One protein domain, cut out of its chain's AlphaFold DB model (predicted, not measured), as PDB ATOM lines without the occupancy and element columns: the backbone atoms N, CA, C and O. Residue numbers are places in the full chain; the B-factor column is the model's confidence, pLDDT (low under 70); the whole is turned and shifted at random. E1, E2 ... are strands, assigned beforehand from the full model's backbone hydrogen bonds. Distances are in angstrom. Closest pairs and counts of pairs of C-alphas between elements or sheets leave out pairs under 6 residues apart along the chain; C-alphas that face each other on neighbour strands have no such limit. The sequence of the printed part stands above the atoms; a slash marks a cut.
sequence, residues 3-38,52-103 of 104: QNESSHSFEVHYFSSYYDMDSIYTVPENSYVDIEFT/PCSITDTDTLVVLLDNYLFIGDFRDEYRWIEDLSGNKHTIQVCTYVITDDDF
ATOM      1  N   GLN A   3      43.386 -30.412  32.192       95.88
ATOM      2  CA  GLN A   3      43.701 -30.723  33.584       95.88
ATOM      3  C   GLN A   3      44.814 -29.805  34.081       95.88
ATOM      4  O   GLN A   3      45.825 -29.623  33.408       95.88
ATOM      5  N   ASN A   4      44.621 -29.235  35.266       96.56
ATOM      6  CA  ASN A   4      45.585 -28.364  35.911       96.56
ATOM      7  C   ASN A   4      46.370 -29.131  36.982       96.56
ATOM      8  O   ASN A   4      45.859 -29.377  38.076       96.56
ATOM      9  N   GLU A   5      47.616 -29.472  36.666       96.69
ATOM     10  CA  GLU A   5      48.612 -29.999  37.608       96.69
ATOM     11  C   GLU A   5      49.705 -28.968  37.934       96.69
ATOM     12  O   GLU A   5      50.717 -29.305  38.546       96.69
ATOM     13  N   SER A   6      49.509 -27.710  37.535       95.25
ATOM     14  CA  SER A   6      50.367 -26.599  37.938       95.25
ATOM     15  C   SER A   6      50.056 -26.145  39.369       95.25
ATOM     16  O   SER A   6      49.007 -26.450  39.944       95.25
ATOM     17  N   SER A   7      50.968 -25.360  39.929       94.88
ATOM     18  CA  SER A   7      50.836 -24.668  41.213       94.88
ATOM     19  C   SER A   7      50.016 -23.371  41.128       94.88
ATOM     20  O   SER A   7      49.976 -22.588  42.079       94.88
ATOM     21  N   HIS A   8      49.365 -23.120  39.988       92.69
ATOM     22  CA  HIS A   8      48.642 -21.889  39.702       92.69
ATOM     23  C   HIS A   8      47.193 -22.160  39.304       92.69
ATOM     24  O   HIS A   8      46.890 -23.125  38.614       92.69
ATOM     25  N   SER A   9      46.281 -21.264  39.678       95.00
ATOM     26  CA  SER A   9      44.946 -21.207  39.071       95.00
ATOM     27  C   SER A   9      44.996 -20.310  37.840       95.00
ATOM     28  O   SER A   9      45.444 -19.172  37.945       95.00
ATOM     29  N   PHE A  10      44.469 -20.780  36.713       95.38
ATOM     30  CA  PHE A  10      44.424 -20.024  35.456       95.38
ATOM     31  C   PHE A  10      43.010 -19.978  34.875       95.38
ATOM     32  O   PHE A  10      42.107 -20.696  35.317       95.38
ATOM     33  N   GLU A  11      42.811 -19.128  33.873       95.94
ATOM     34  CA  GLU A  11      41.597 -19.107  33.066       95.94
ATOM     35  C   GLU A  11      41.837 -19.759  31.707       95.94
ATOM     36  O   GLU A  11      42.847 -19.509  31.057       95.94
ATOM     37  N   VAL A  12      40.878 -20.560  31.253       94.12
ATOM     38  CA  VAL A  12      40.820 -21.092  29.893       94.12
ATOM     39  C   VAL A  12      39.690 -20.393  29.160       94.12
ATOM     40  O   VAL A  12      38.523 -20.518  29.529       94.12
ATOM     41  N   HIS A  13      40.044 -19.662  28.113       93.38
ATOM     42  CA  HIS A  13      39.120 -19.007  27.198       93.38
ATOM     43  C   HIS A  13      39.036 -19.877  25.952       93.38
ATOM     44  O   HIS A  13      40.019 -20.019  25.225       93.38
ATOM     45  N   TYR A  14      37.884 -20.500  25.735       90.56
ATOM     46  CA  TYR A  14      37.650 -21.405  24.619       90.56
ATOM     47  C   TYR A  14      36.556 -20.860  23.707       90.56
ATOM     48  O   TYR A  14      35.437 -20.607  24.152       90.56
ATOM     49  N   PHE A  15      36.885 -20.744  22.427       89.06
ATOM     50  CA  PHE A  15      35.957 -20.444  21.350       89.06
ATOM     51  C   PHE A  15      35.842 -21.657  20.430       89.06
ATOM     52  O   PHE A  15      36.823 -22.071  19.801       89.06
ATOM     53  N   SER A  16      34.628 -22.200  20.324       84.94
ATOM     54  CA  SER A  16      34.318 -23.245  19.352       84.94
ATOM     55  C   SER A  16      33.731 -22.634  18.090       84.94
ATOM     56  O   SER A  16      32.611 -22.122  18.104       84.94
ATOM     57  N   SER A  17      34.435 -22.778  16.971       83.12
ATOM     58  CA  SER A  17      33.948 -22.347  15.657       83.12
ATOM     59  C   SER A  17      32.733 -23.143  15.183       83.12
ATOM     60  O   SER A  17      31.892 -22.626  14.451       83.12
ATOM     61  N   TYR A  18      32.624 -24.407  15.604       78.50
ATOM     62  CA  TYR A  18      31.522 -25.282  15.216       78.50
ATOM     63  C   TYR A  18      30.199 -24.866  15.870       78.50
ATOM     64  O   TYR A  18      29.149 -24.921  15.226       78.50
ATOM     65  N   TYR A  19      30.246 -24.460  17.142       77.25
ATOM     66  CA  TYR A  19      29.064 -24.030  17.893       77.25
ATOM     67  C   TYR A  19      28.864 -22.508  17.902       77.25
ATOM     68  O   TYR A  19      27.787 -22.068  18.295       77.25
ATOM     69  N   ASP A  20      29.858 -21.732  17.456       79.75
ATOM     70  CA  ASP A  20      29.907 -20.265  17.562       79.75
ATOM     71  C   ASP A  20      29.650 -19.807  19.010       79.75
ATOM     72  O   ASP A  20      28.769 -18.998  19.304       79.75
ATOM     73  N   MET A  21      30.370 -20.439  19.943       80.06
ATOM     74  CA  MET A  21      30.210 -20.242  21.383       80.06
ATOM     75  C   MET A  21      31.545 -19.931  22.049       80.06
ATOM     76  O   MET A  21      32.524 -20.653  21.852       80.06
ATOM     77  N   ASP A  22      31.517 -18.904  22.895       86.38
ATOM     78  CA  ASP A  22      32.593 -18.528  23.805       86.38
ATOM     79  C   ASP A  22      32.309 -19.048  25.216       86.38
ATOM     80  O   ASP A  22      31.226 -18.832  25.773       86.38
ATOM     81  N   SER A  23      33.315 -19.673  25.818       89.94
ATOM     82  CA  SER A  23      33.297 -20.123  27.205       89.94
ATOM     83  C   SER A  23      34.561 -19.667  27.925       89.94
ATOM     84  O   SER A  23      35.667 -19.794  27.403       89.94
ATOM     85  N   ILE A  24      34.398 -19.180  29.155       92.19
ATOM     86  CA  ILE A  24      35.506 -18.848  30.053       92.19
ATOM     87  C   ILE A  24      35.411 -19.763  31.267       92.19
ATOM     88  O   ILE A  24      34.371 -19.829  31.925       92.19
ATOM     89  N   TYR A  25      36.503 -20.455  31.561       93.31
ATOM     90  CA  TYR A  25      36.600 -21.394  32.665       93.31
ATOM     91  C   TYR A  25      37.734 -20.990  33.591       93.31
ATOM     92  O   TYR A  25      38.873 -20.879  33.156       93.31
ATOM     93  N   THR A  26      37.451 -20.827  34.876       94.88
ATOM     94  CA  THR A  26      38.504 -20.760  35.893       94.88
ATOM     95  C   THR A  26      38.859 -22.184  36.306       94.88
ATOM     96  O   THR A  26      37.973 -22.933  36.719       94.88
ATOM     97  N   VAL A  27      40.135 -22.553  36.204       95.69
ATOM     98  CA  VAL A  27      40.634 -23.899  36.515       95.69
ATOM     99  C   VAL A  27      41.590 -23.815  37.711       95.69
ATOM    100  O   VAL A  27      42.774 -23.517  37.532       95.69
ATOM    101  N   PRO A  28      41.102 -24.054  38.945       96.50
ATOM    102  CA  PRO A  28      41.945 -24.142  40.135       96.50
ATOM    103  C   PRO A  28      43.018 -25.233  40.043       96.50
ATOM    104  O   PRO A  28      42.915 -26.158  39.236       96.50
ATOM    105  N   GLU A  29      44.005 -25.166  40.931       95.56
ATOM    106  CA  GLU A  29      45.011 -26.218  41.118       95.56
ATOM    107  C   GLU A  29      44.355 -27.589  41.361       95.56
ATOM    108  O   GLU A  29      43.367 -27.695  42.098       95.56
ATOM    109  N   ASN A  30      44.929 -28.652  40.791       95.38
ATOM    110  CA  ASN A  30      44.442 -30.034  40.910       95.38
ATOM    111  C   ASN A  30      42.974 -30.217  40.482       95.38
ATOM    112  O   ASN A  30      42.255 -31.066  41.017       95.38
ATOM    113  N   SER A  31      42.512 -29.402  39.534       96.31
ATOM    114  CA  SER A  31      41.170 -29.487  38.966       96.31
ATOM    115  C   SER A  31      41.224 -29.643  37.450       96.31
ATOM    116  O   SER A  31      42.293 -29.619  36.838       96.31
ATOM    117  N   TYR A  32      40.065 -29.838  36.835       94.50
ATOM    118  CA  TYR A  32      39.957 -29.963  35.393       94.50
ATOM    119  C   TYR A  32      38.700 -29.272  34.884       94.50
ATOM    120  O   TYR A  32      37.749 -29.024  35.630       94.50
ATOM    121  N   VAL A  33      38.701 -29.004  33.585       93.06
ATOM    122  CA  VAL A  33      37.525 -28.576  32.842       93.06
ATOM    123  C   VAL A  33      37.297 -29.483  31.642       93.06
ATOM    124  O   VAL A  33      38.215 -29.805  30.878       93.06
ATOM    125  N   ASP A  34      36.040 -29.873  31.461       88.12
ATOM    126  CA  ASP A  34      35.599 -30.598  30.283       88.12
ATOM    127  C   ASP A  34      35.229 -29.628  29.167       88.12
ATOM    128  O   ASP A  34      34.339 -28.787  29.300       88.12
ATOM    129  N   ILE A  35      35.922 -29.783  28.044       83.56
ATOM    130  CA  ILE A  35      35.587 -29.133  26.783       83.56
ATOM    131  C   ILE A  35      34.973 -30.222  25.916       83.56
ATOM    132  O   ILE A  35      35.677 -31.103  25.419       83.56
ATOM    133  N   GLU A  36      33.647 -30.223  25.830       72.00
ATOM    134  CA  GLU A  36      32.909 -31.245  25.100       72.00
ATOM    135  C   GLU A  36      32.912 -30.929  23.602       72.00
ATOM    136  O   GLU A  36      32.386 -29.908  23.158       72.00
ATOM    137  N   PHE A  37      33.474 -31.841  22.810       67.38
ATOM    138  CA  PHE A  37      33.347 -31.835  21.359       67.38
ATOM    139  C   PHE A  37      32.578 -33.081  20.928       67.38
ATOM    140  O   PHE A  37      33.079 -34.202  21.009       67.38
ATOM    141  N   THR A  38      31.335 -32.904  20.474       62.28
ATOM    142  CA  THR A  38      30.529 -34.022  19.973       62.28
ATOM    143  C   THR A  38      30.599 -34.074  18.453       62.28
ATOM    144  O   THR A  38      29.909 -33.324  17.759       62.28
ATOM    145  N   PRO A  52      41.434 -36.827  16.061       78.94
ATOM    146  CA  PRO A  52      42.623 -36.296  16.723       78.94
ATOM    147  C   PRO A  52      42.230 -35.577  18.022       78.94
ATOM    148  O   PRO A  52      41.198 -34.901  18.063       78.94
ATOM    149  N   CYS A  53      43.021 -35.759  19.080       85.44
ATOM    150  CA  CYS A  53      42.819 -35.096  20.367       85.44
ATOM    151  C   CYS A  53      43.222 -33.619  20.331       85.44
ATOM    152  O   CYS A  53      42.702 -32.822  21.113       85.44
ATOM    153  N   SER A  54      44.133 -33.260  19.428       85.50
ATOM    154  CA  SER A  54      44.532 -31.882  19.170       85.50
ATOM    155  C   SER A  54      43.344 -31.006  18.788       85.50
ATOM    156  O   SER A  54      42.443 -31.389  18.036       85.50
ATOM    157  N   ILE A  55      43.359 -29.781  19.311       86.06
ATOM    158  CA  ILE A  55      42.342 -28.784  18.985       86.06
ATOM    159  C   ILE A  55      42.501 -28.365  17.523       86.06
ATOM    160  O   ILE A  55      43.610 -28.141  17.036       86.06
ATOM    161  N   THR A  56      41.377 -28.250  16.819       83.44
ATOM    162  CA  THR A  56      41.368 -27.883  15.402       83.44
ATOM    163  C   THR A  56      41.853 -26.449  15.183       83.44
ATOM    164  O   THR A  56      41.665 -25.575  16.026       83.44
ATOM    165  N   ASP A  57      42.423 -26.164  14.009       82.38
ATOM    166  CA  ASP A  57      42.897 -24.815  13.658       82.38
ATOM    167  C   ASP A  57      41.791 -23.753  13.625       82.38
ATOM    168  O   ASP A  57      42.077 -22.557  13.683       82.38
ATOM    169  N   THR A  58      40.536 -24.182  13.500       84.19
ATOM    170  CA  THR A  58      39.366 -23.303  13.471       84.19
ATOM    171  C   THR A  58      38.897 -22.897  14.860       84.19
ATOM    172  O   THR A  58      38.273 -21.847  14.996       84.19
ATOM    173  N   ASP A  59      39.206 -23.691  15.881       85.19
ATOM    174  CA  ASP A  59      38.880 -23.372  17.265       85.19
ATOM    175  C   ASP A  59      40.026 -22.583  17.907       85.19
ATOM    176  O   ASP A  59      41.182 -22.629  17.477       85.19
ATOM    177  N   THR A  60      39.704 -21.804  18.936       86.62
ATOM    178  CA  THR A  60      40.700 -21.010  19.663       86.62
ATOM    179  C   THR A  60      40.623 -21.341  21.139       86.62
ATOM    180  O   THR A  60      39.552 -21.296  21.735       86.62
ATOM    181  N   LEU A  61      41.768 -21.671  21.731       89.44
ATOM    182  CA  LEU A  61      41.891 -21.922  23.158       89.44
ATOM    183  C   LEU A  61      43.081 -21.127  23.690       89.44
ATOM    184  O   LEU A  61      44.197 -21.263  23.193       89.44
ATOM    185  N   VAL A  62      42.817 -20.260  24.662       90.38
ATOM    186  CA  VAL A  62      43.804 -19.361  25.265       90.38
ATOM    187  C   VAL A  62      43.820 -19.596  26.766       90.38
ATOM    188  O   VAL A  62      42.768 -19.622  27.401       90.38
ATOM    189  N   VAL A  63      45.016 -19.750  27.329       92.81
ATOM    190  CA  VAL A  63      45.222 -19.836  28.776       92.81
ATOM    191  C   VAL A  63      45.730 -18.491  29.270       92.81
ATOM    192  O   VAL A  63      46.715 -17.971  28.746       92.81
ATOM    193  N   LEU A  64      45.055 -17.926  30.266       93.00
ATOM    194  CA  LEU A  64      45.439 -16.674  30.905       93.00
ATOM    195  C   LEU A  64      45.831 -16.936  32.357       93.00
ATOM    196  O   LEU A  64      45.056 -17.494  33.134       93.00
ATOM    197  N   LEU A  65      47.030 -16.493  32.714       92.19
ATOM    198  CA  LEU A  65      47.551 -16.506  34.071       92.19
ATOM    199  C   LEU A  65      48.263 -15.176  34.331       92.19
ATOM    200  O   LEU A  65      49.051 -14.710  33.510       92.19
ATOM    201  N   ASP A  66      47.986 -14.546  35.471       87.75
ATOM    202  CA  ASP A  66      48.569 -13.245  35.790       87.75
ATOM    203  C   ASP A  66      50.097 -13.332  35.914       87.75
ATOM    204  O   ASP A  66      50.624 -14.054  36.759       87.75
ATOM    205  N   ASN A  67      50.799 -12.495  35.143       88.19
ATOM    206  CA  ASN A  67      52.264 -12.359  35.106       88.19
ATOM    207  C   ASN A  67      53.045 -13.529  34.494       88.19
ATOM    208  O   ASN A  67      54.271 -13.494  34.559       88.19
ATOM    209  N   TYR A  68      52.365 -14.494  33.876       90.75
ATOM    210  CA  TYR A  68      53.005 -15.609  33.183       90.75
ATOM    211  C   TYR A  68      52.475 -15.741  31.759       90.75
ATOM    212  O   TYR A  68      51.311 -15.441  31.475       90.75
ATOM    213  N   LEU A  69      53.329 -16.205  30.856       92.69
ATOM    214  CA  LEU A  69      52.958 -16.571  29.498       92.69
ATOM    215  C   LEU A  69      52.761 -18.081  29.419       92.69
ATOM    216  O   LEU A  69      53.677 -18.840  29.713       92.69
ATOM    217  N   PHE A  70      51.589 -18.519  28.966       94.12
ATOM    218  CA  PHE A  70      51.394 -19.919  28.610       94.12
ATOM    219  C   PHE A  70      52.140 -20.246  27.309       94.12
ATOM    220  O   PHE A  70      51.910 -19.598  26.284       94.12
ATOM    221  N   ILE A  71      53.004 -21.260  27.350       94.81
ATOM    222  CA  ILE A  71      53.842 -21.700  26.220       94.81
ATOM    223  C   ILE A  71      53.476 -23.093  25.691       94.81
ATOM    224  O   ILE A  71      54.126 -23.600  24.776       94.81
ATOM    225  N   GLY A  72      52.442 -23.726  26.249       91.31
ATOM    226  CA  GLY A  72      51.946 -25.003  25.751       91.31
ATOM    227  C   GLY A  72      51.303 -24.898  24.362       91.31
ATOM    228  O   GLY A  72      50.908 -23.824  23.907       91.31
ATOM    229  N   ASP A  73      51.161 -26.045  23.695       91.31
ATOM    230  CA  ASP A  73      50.569 -26.143  22.362       91.31
ATOM    231  C   ASP A  73      49.452 -27.191  22.339       91.31
ATOM    232  O   ASP A  73      49.699 -28.395  22.282       91.31
ATOM    233  N   PHE A  74      48.199 -26.729  22.343       91.44
ATOM    234  CA  PHE A  74      47.020 -27.598  22.256       91.44
ATOM    235  C   PHE A  74      46.876 -28.309  20.904       91.44
ATOM    236  O   PHE A  74      46.041 -29.210  20.782       91.44
ATOM    237  N   ARG A  75      47.659 -27.915  19.893       90.12
ATOM    238  CA  ARG A  75      47.700 -28.570  18.581       90.12
ATOM    239  C   ARG A  75      48.742 -29.684  18.513       90.12
ATOM    240  O   ARG A  75      48.710 -30.473  17.571       90.12
ATOM    241  N   ASP A  76      49.639 -29.780  19.494       90.00
ATOM    242  CA  ASP A  76      50.593 -30.883  19.576       90.00
ATOM    243  C   ASP A  76      49.898 -32.151  20.089       90.00
ATOM    244  O   ASP A  76      49.702 -32.342  21.289       90.00
ATOM    245  N   GLU A  77      49.539 -33.042  19.163       87.25
ATOM    246  CA  GLU A  77      48.885 -34.326  19.444       87.25
ATOM    247  C   GLU A  77      49.654 -35.181  20.466       87.25
ATOM    248  O   GLU A  77      49.041 -35.907  21.242       87.25
ATOM    249  N   TYR A  78      50.987 -35.080  20.525       88.69
ATOM    250  CA  TYR A  78      51.799 -35.894  21.437       88.69
ATOM    251  C   TYR A  78      51.687 -35.465  22.901       88.69
ATOM    252  O   TYR A  78      52.095 -36.215  23.791       88.69
ATOM    253  N   ARG A  79      51.140 -34.273  23.162       91.25
ATOM    254  CA  ARG A  79      50.866 -33.778  24.515       91.25
ATOM    255  C   ARG A  79      49.513 -34.223  25.056       91.25
ATOM    256  O   ARG A  79      49.248 -34.035  26.243       91.25
ATOM    257  N   TRP A  80      48.673 -34.813  24.212       92.19
ATOM    258  CA  TRP A  80      47.374 -35.320  24.614       92.19
ATOM    259  C   TRP A  80      47.462 -36.774  25.064       92.19
ATOM    260  O   TRP A  80      48.098 -37.622  24.440       92.19
ATOM    261  N   ILE A  81      46.774 -37.067  26.161       92.88
ATOM    262  CA  ILE A  81      46.542 -38.426  26.637       92.88
ATOM    263  C   ILE A  81      45.170 -38.856  26.121       92.88
ATOM    264  O   ILE A  81      44.158 -38.240  26.460       92.88
ATOM    265  N   GLU A  82      45.143 -39.906  25.304       89.62
ATOM    266  CA  GLU A  82      43.920 -40.487  24.749       89.62
ATOM    267  C   GLU A  82      43.479 -41.709  25.566       89.62
ATOM    268  O   GLU A  82      44.268 -42.623  25.818       89.62
ATOM    269  N   ASP A  83      42.198 -41.748  25.930       87.12
ATOM    270  CA  ASP A  83      41.524 -42.937  26.447       87.12
ATOM    271  C   ASP A  83      40.282 -43.250  25.600       87.12
ATOM    272  O   ASP A  83      39.454 -42.383  25.305       87.12
ATOM    273  N   LEU A  84      40.146 -44.514  25.202       84.06
ATOM    274  CA  LEU A  84      39.038 -45.018  24.398       84.06
ATOM    275  C   LEU A  84      38.220 -45.991  25.238       84.06
ATOM    276  O   LEU A  84      38.688 -47.057  25.637       84.06
ATOM    277  N   SER A  85      36.951 -45.656  25.449       80.06
ATOM    278  CA  SER A  85      36.033 -46.456  26.252       80.06
ATOM    279  C   SER A  85      34.692 -46.688  25.552       80.06
ATOM    280  O   SER A  85      34.393 -46.140  24.489       80.06
ATOM    281  N   GLY A  86      33.863 -47.534  26.163       67.75
ATOM    282  CA  GLY A  86      32.489 -47.782  25.736       67.75
ATOM    283  C   GLY A  86      32.280 -49.091  24.966       67.75
ATOM    284  O   GLY A  86      33.144 -49.579  24.249       67.75
ATOM    285  N   ASN A  87      31.101 -49.696  25.163       64.62
ATOM    286  CA  ASN A  87      30.750 -51.006  24.591       64.62
ATOM    287  C   ASN A  87      29.932 -50.900  23.290       64.62
ATOM    288  O   ASN A  87      30.231 -51.568  22.308       64.62
ATOM    289  N   LYS A  88      28.848 -50.108  23.294       65.56
ATOM    290  CA  LYS A  88      27.949 -49.912  22.131       65.56
ATOM    291  C   LYS A  88      28.124 -48.554  21.449       65.56
ATOM    292  O   LYS A  88      27.731 -48.396  20.298       65.56
ATOM    293  N   HIS A  89      28.680 -47.596  22.180       66.75
ATOM    294  CA  HIS A  89      29.050 -46.269  21.715       66.75
ATOM    295  C   HIS A  89      30.506 -46.079  22.106       66.75
ATOM    296  O   HIS A  89      30.832 -46.290  23.274       66.75
ATOM    297  N   THR A  90      31.357 -45.746  21.142       73.25
ATOM    298  CA  THR A  90      32.744 -45.377  21.415       73.25
ATOM    299  C   THR A  90      32.749 -43.985  22.024       73.25
ATOM    300  O   THR A  90      32.173 -43.061  21.452       73.25
ATOM    301  N   ILE A  91      33.364 -43.858  23.192       77.75
ATOM    302  CA  ILE A  91      33.617 -42.595  23.871       77.75
ATOM    303  C   ILE A  91      35.128 -42.417  23.871       77.75
ATOM    304  O   ILE A  91      35.845 -43.216  24.472       77.75
ATOM    305  N   GLN A  92      35.592 -41.387  23.177       82.81
ATOM    306  CA  GLN A  92      36.982 -40.969  23.202       82.81
ATOM    307  C   GLN A  92      37.117 -39.806  24.178       82.81
ATOM    308  O   GLN A  92      36.383 -38.823  24.075       82.81
ATOM    309  N   VAL A  93      38.032 -39.935  25.132       85.88
ATOM    310  CA  VAL A  93      38.376 -38.886  26.089       85.88
ATOM    311  C   VAL A  93      39.816 -38.474  25.828       85.88
ATOM    312  O   VAL A  93      40.723 -39.297  25.877       85.88
ATOM    313  N   CYS A  94      40.010 -37.190  25.553       89.50
ATOM    314  CA  CYS A  94      41.318 -36.590  25.335       89.50
ATOM    315  C   CYS A  94      41.637 -35.649  26.493       89.50
ATOM    316  O   CYS A  94      40.828 -34.770  26.812       89.50
ATOM    317  N   THR A  95      42.808 -35.808  27.101       93.75
ATOM    318  CA  THR A  95      43.251 -35.013  28.250       93.75
ATOM    319  C   THR A  95      44.545 -34.285  27.931       93.75
ATOM    320  O   THR A  95      45.533 -34.924  27.580       93.75
ATOM    321  N   TYR A  96      44.552 -32.965  28.097       94.69
ATOM    322  CA  TYR A  96      45.764 -32.151  28.070       94.69
ATOM    323  C   TYR A  96      46.102 -31.730  29.496       94.69
ATOM    324  O   TYR A  96      45.269 -31.121  30.174       94.69
ATOM    325  N   VAL A  97      47.307 -32.061  29.950       96.06
ATOM    326  CA  VAL A  97      47.787 -31.726  31.295       96.06
ATOM    327  C   VAL A  97      48.666 -30.484  31.206       96.06
ATOM    328  O   VAL A  97      49.655 -30.482  30.474       96.06
ATOM    329  N   ILE A  98      48.282 -29.442  31.941       96.12
ATOM    330  CA  ILE A  98      49.053 -28.211  32.107       96.12
ATOM    331  C   ILE A  98      49.831 -28.310  33.417       96.12
ATOM    332  O   ILE A  98      49.225 -28.530  34.470       96.12
ATOM    333  N   THR A  99      51.148 -28.137  33.352       96.12
ATOM    334  CA  THR A  99      52.056 -28.136  34.513       96.12
ATOM    335  C   THR A  99      52.745 -26.777  34.669       96.12
ATOM    336  O   THR A  99      52.545 -25.876  33.860       96.12
ATOM    337  N   ASP A 100      53.563 -26.603  35.712       94.81
ATOM    338  CA  ASP A 100      54.353 -25.372  35.892       94.81
ATOM    339  C   ASP A 100      55.335 -25.115  34.730       94.81
ATOM    340  O   ASP A 100      55.644 -23.966  34.437       94.81
ATOM    341  N   ASP A 101      55.782 -26.166  34.029       94.88
ATOM    342  CA  ASP A 101      56.696 -26.057  32.880       94.88
ATOM    343  C   ASP A 101      56.025 -25.437  31.636       94.88
ATOM    344  O   ASP A 101      56.701 -25.118  30.660       94.88
ATOM    345  N   ASP A 102      54.699 -25.273  31.658       94.62
ATOM    346  CA  ASP A 102      53.928 -24.637  30.588       94.62
ATOM    347  C   ASP A 102      53.805 -23.117  30.739       94.62
ATOM    348  O   ASP A 102      53.114 -22.482  29.935       94.62
ATOM    349  N   PHE A 103      54.461 -22.534  31.744       93.81
ATOM    350  CA  PHE A 103      54.414 -21.110  32.052       93.81
ATOM    351  C   PHE A 103      55.821 -20.489  32.116       93.81
ATOM    352  O   PHE A 103      56.713 -21.022  32.775       93.81
TER     353      PHE A 103
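Overview. This is residues 3 to 38 and 52 to 103 of the 104 residues of an uncharacterized protein of Crocinitomicaceae bacterium (UniProt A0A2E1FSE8). A sheet of three antiparallel strands, in the order E2, E1, E4, makes one part of this model, and a long two-stranded hairpin, E5 and E6, reaches away from it, with its turn at residues 86 to 90 at one end of the longest axis. The short strand E3 lies between these two separate parts, and the unnamed stretch of residues 65 to 79 runs back from E4 to E5. The printed part has 88 residues with no named helix and six named strands, E1 to E6 in order along the chain; the class is all strand, though the strands hold 36 of the 88 residues. The whole is compact, with a radius of gyration of the C-alphas of 13.4 A, yet elongated, spanning 46 by 27 by 21 A.

Arrangement. E1, residues 10 to 16, and E2, residues 21 to 27, form a hairpin, antiparallel at 161 degrees, with N 12 and O 25 within hydrogen-bond range at 2.8 A. On E1, the inner strand, E4, residues 60 to 64, is the other neighbour, antiparallel at 168 degrees, with N 13 and O 62 2.8 A apart. E3, residues 31 to 33, pairs with no named strand; its closest C-alpha to E2 is that of Val 33, 6.7 A from that of Val 27. E5, residues 80 to 85, and E6, residues 91 to 98, form a second hairpin, antiparallel at 155 degrees, with N 83 and O 93 2.9 A apart. E3 and E6 are near each other, with 5 pairs of C-alphas within 10 A. E1 and E6 are apart, and so are E4 and E6.

Along the chain. E1 begins at C-alpha 10, (44.424, -20.024, 35.456), and is 19.3 A long. E2 is 18.7 A long, E3 7.2 A and E4 12.9 A. E5 begins at C-alpha 80, (47.374, -35.320, 24.614), and is 16.0 A long. E6, the longest strand, is 22.6 A long and ends at C-alpha 98, (49.053, -28.211, 32.107).

Size, cuts and confidence. The two C-alphas farthest apart are those of Asn 67 and Lys 88, at 46.6 A. Residues 39 to 51 are cut out, and C-alphas 38 and 52 are 12.7 A apart across the cut, which lies in the link from E3 to E4. The link from E4 to E5 is long, with 15 residues; those from E1 to E2, E2 to E3 and E5 to E6 are tight. The mean pLDDT of the printed part is 88.0, and residues 37 to 38 and 86 to 89 are under 70.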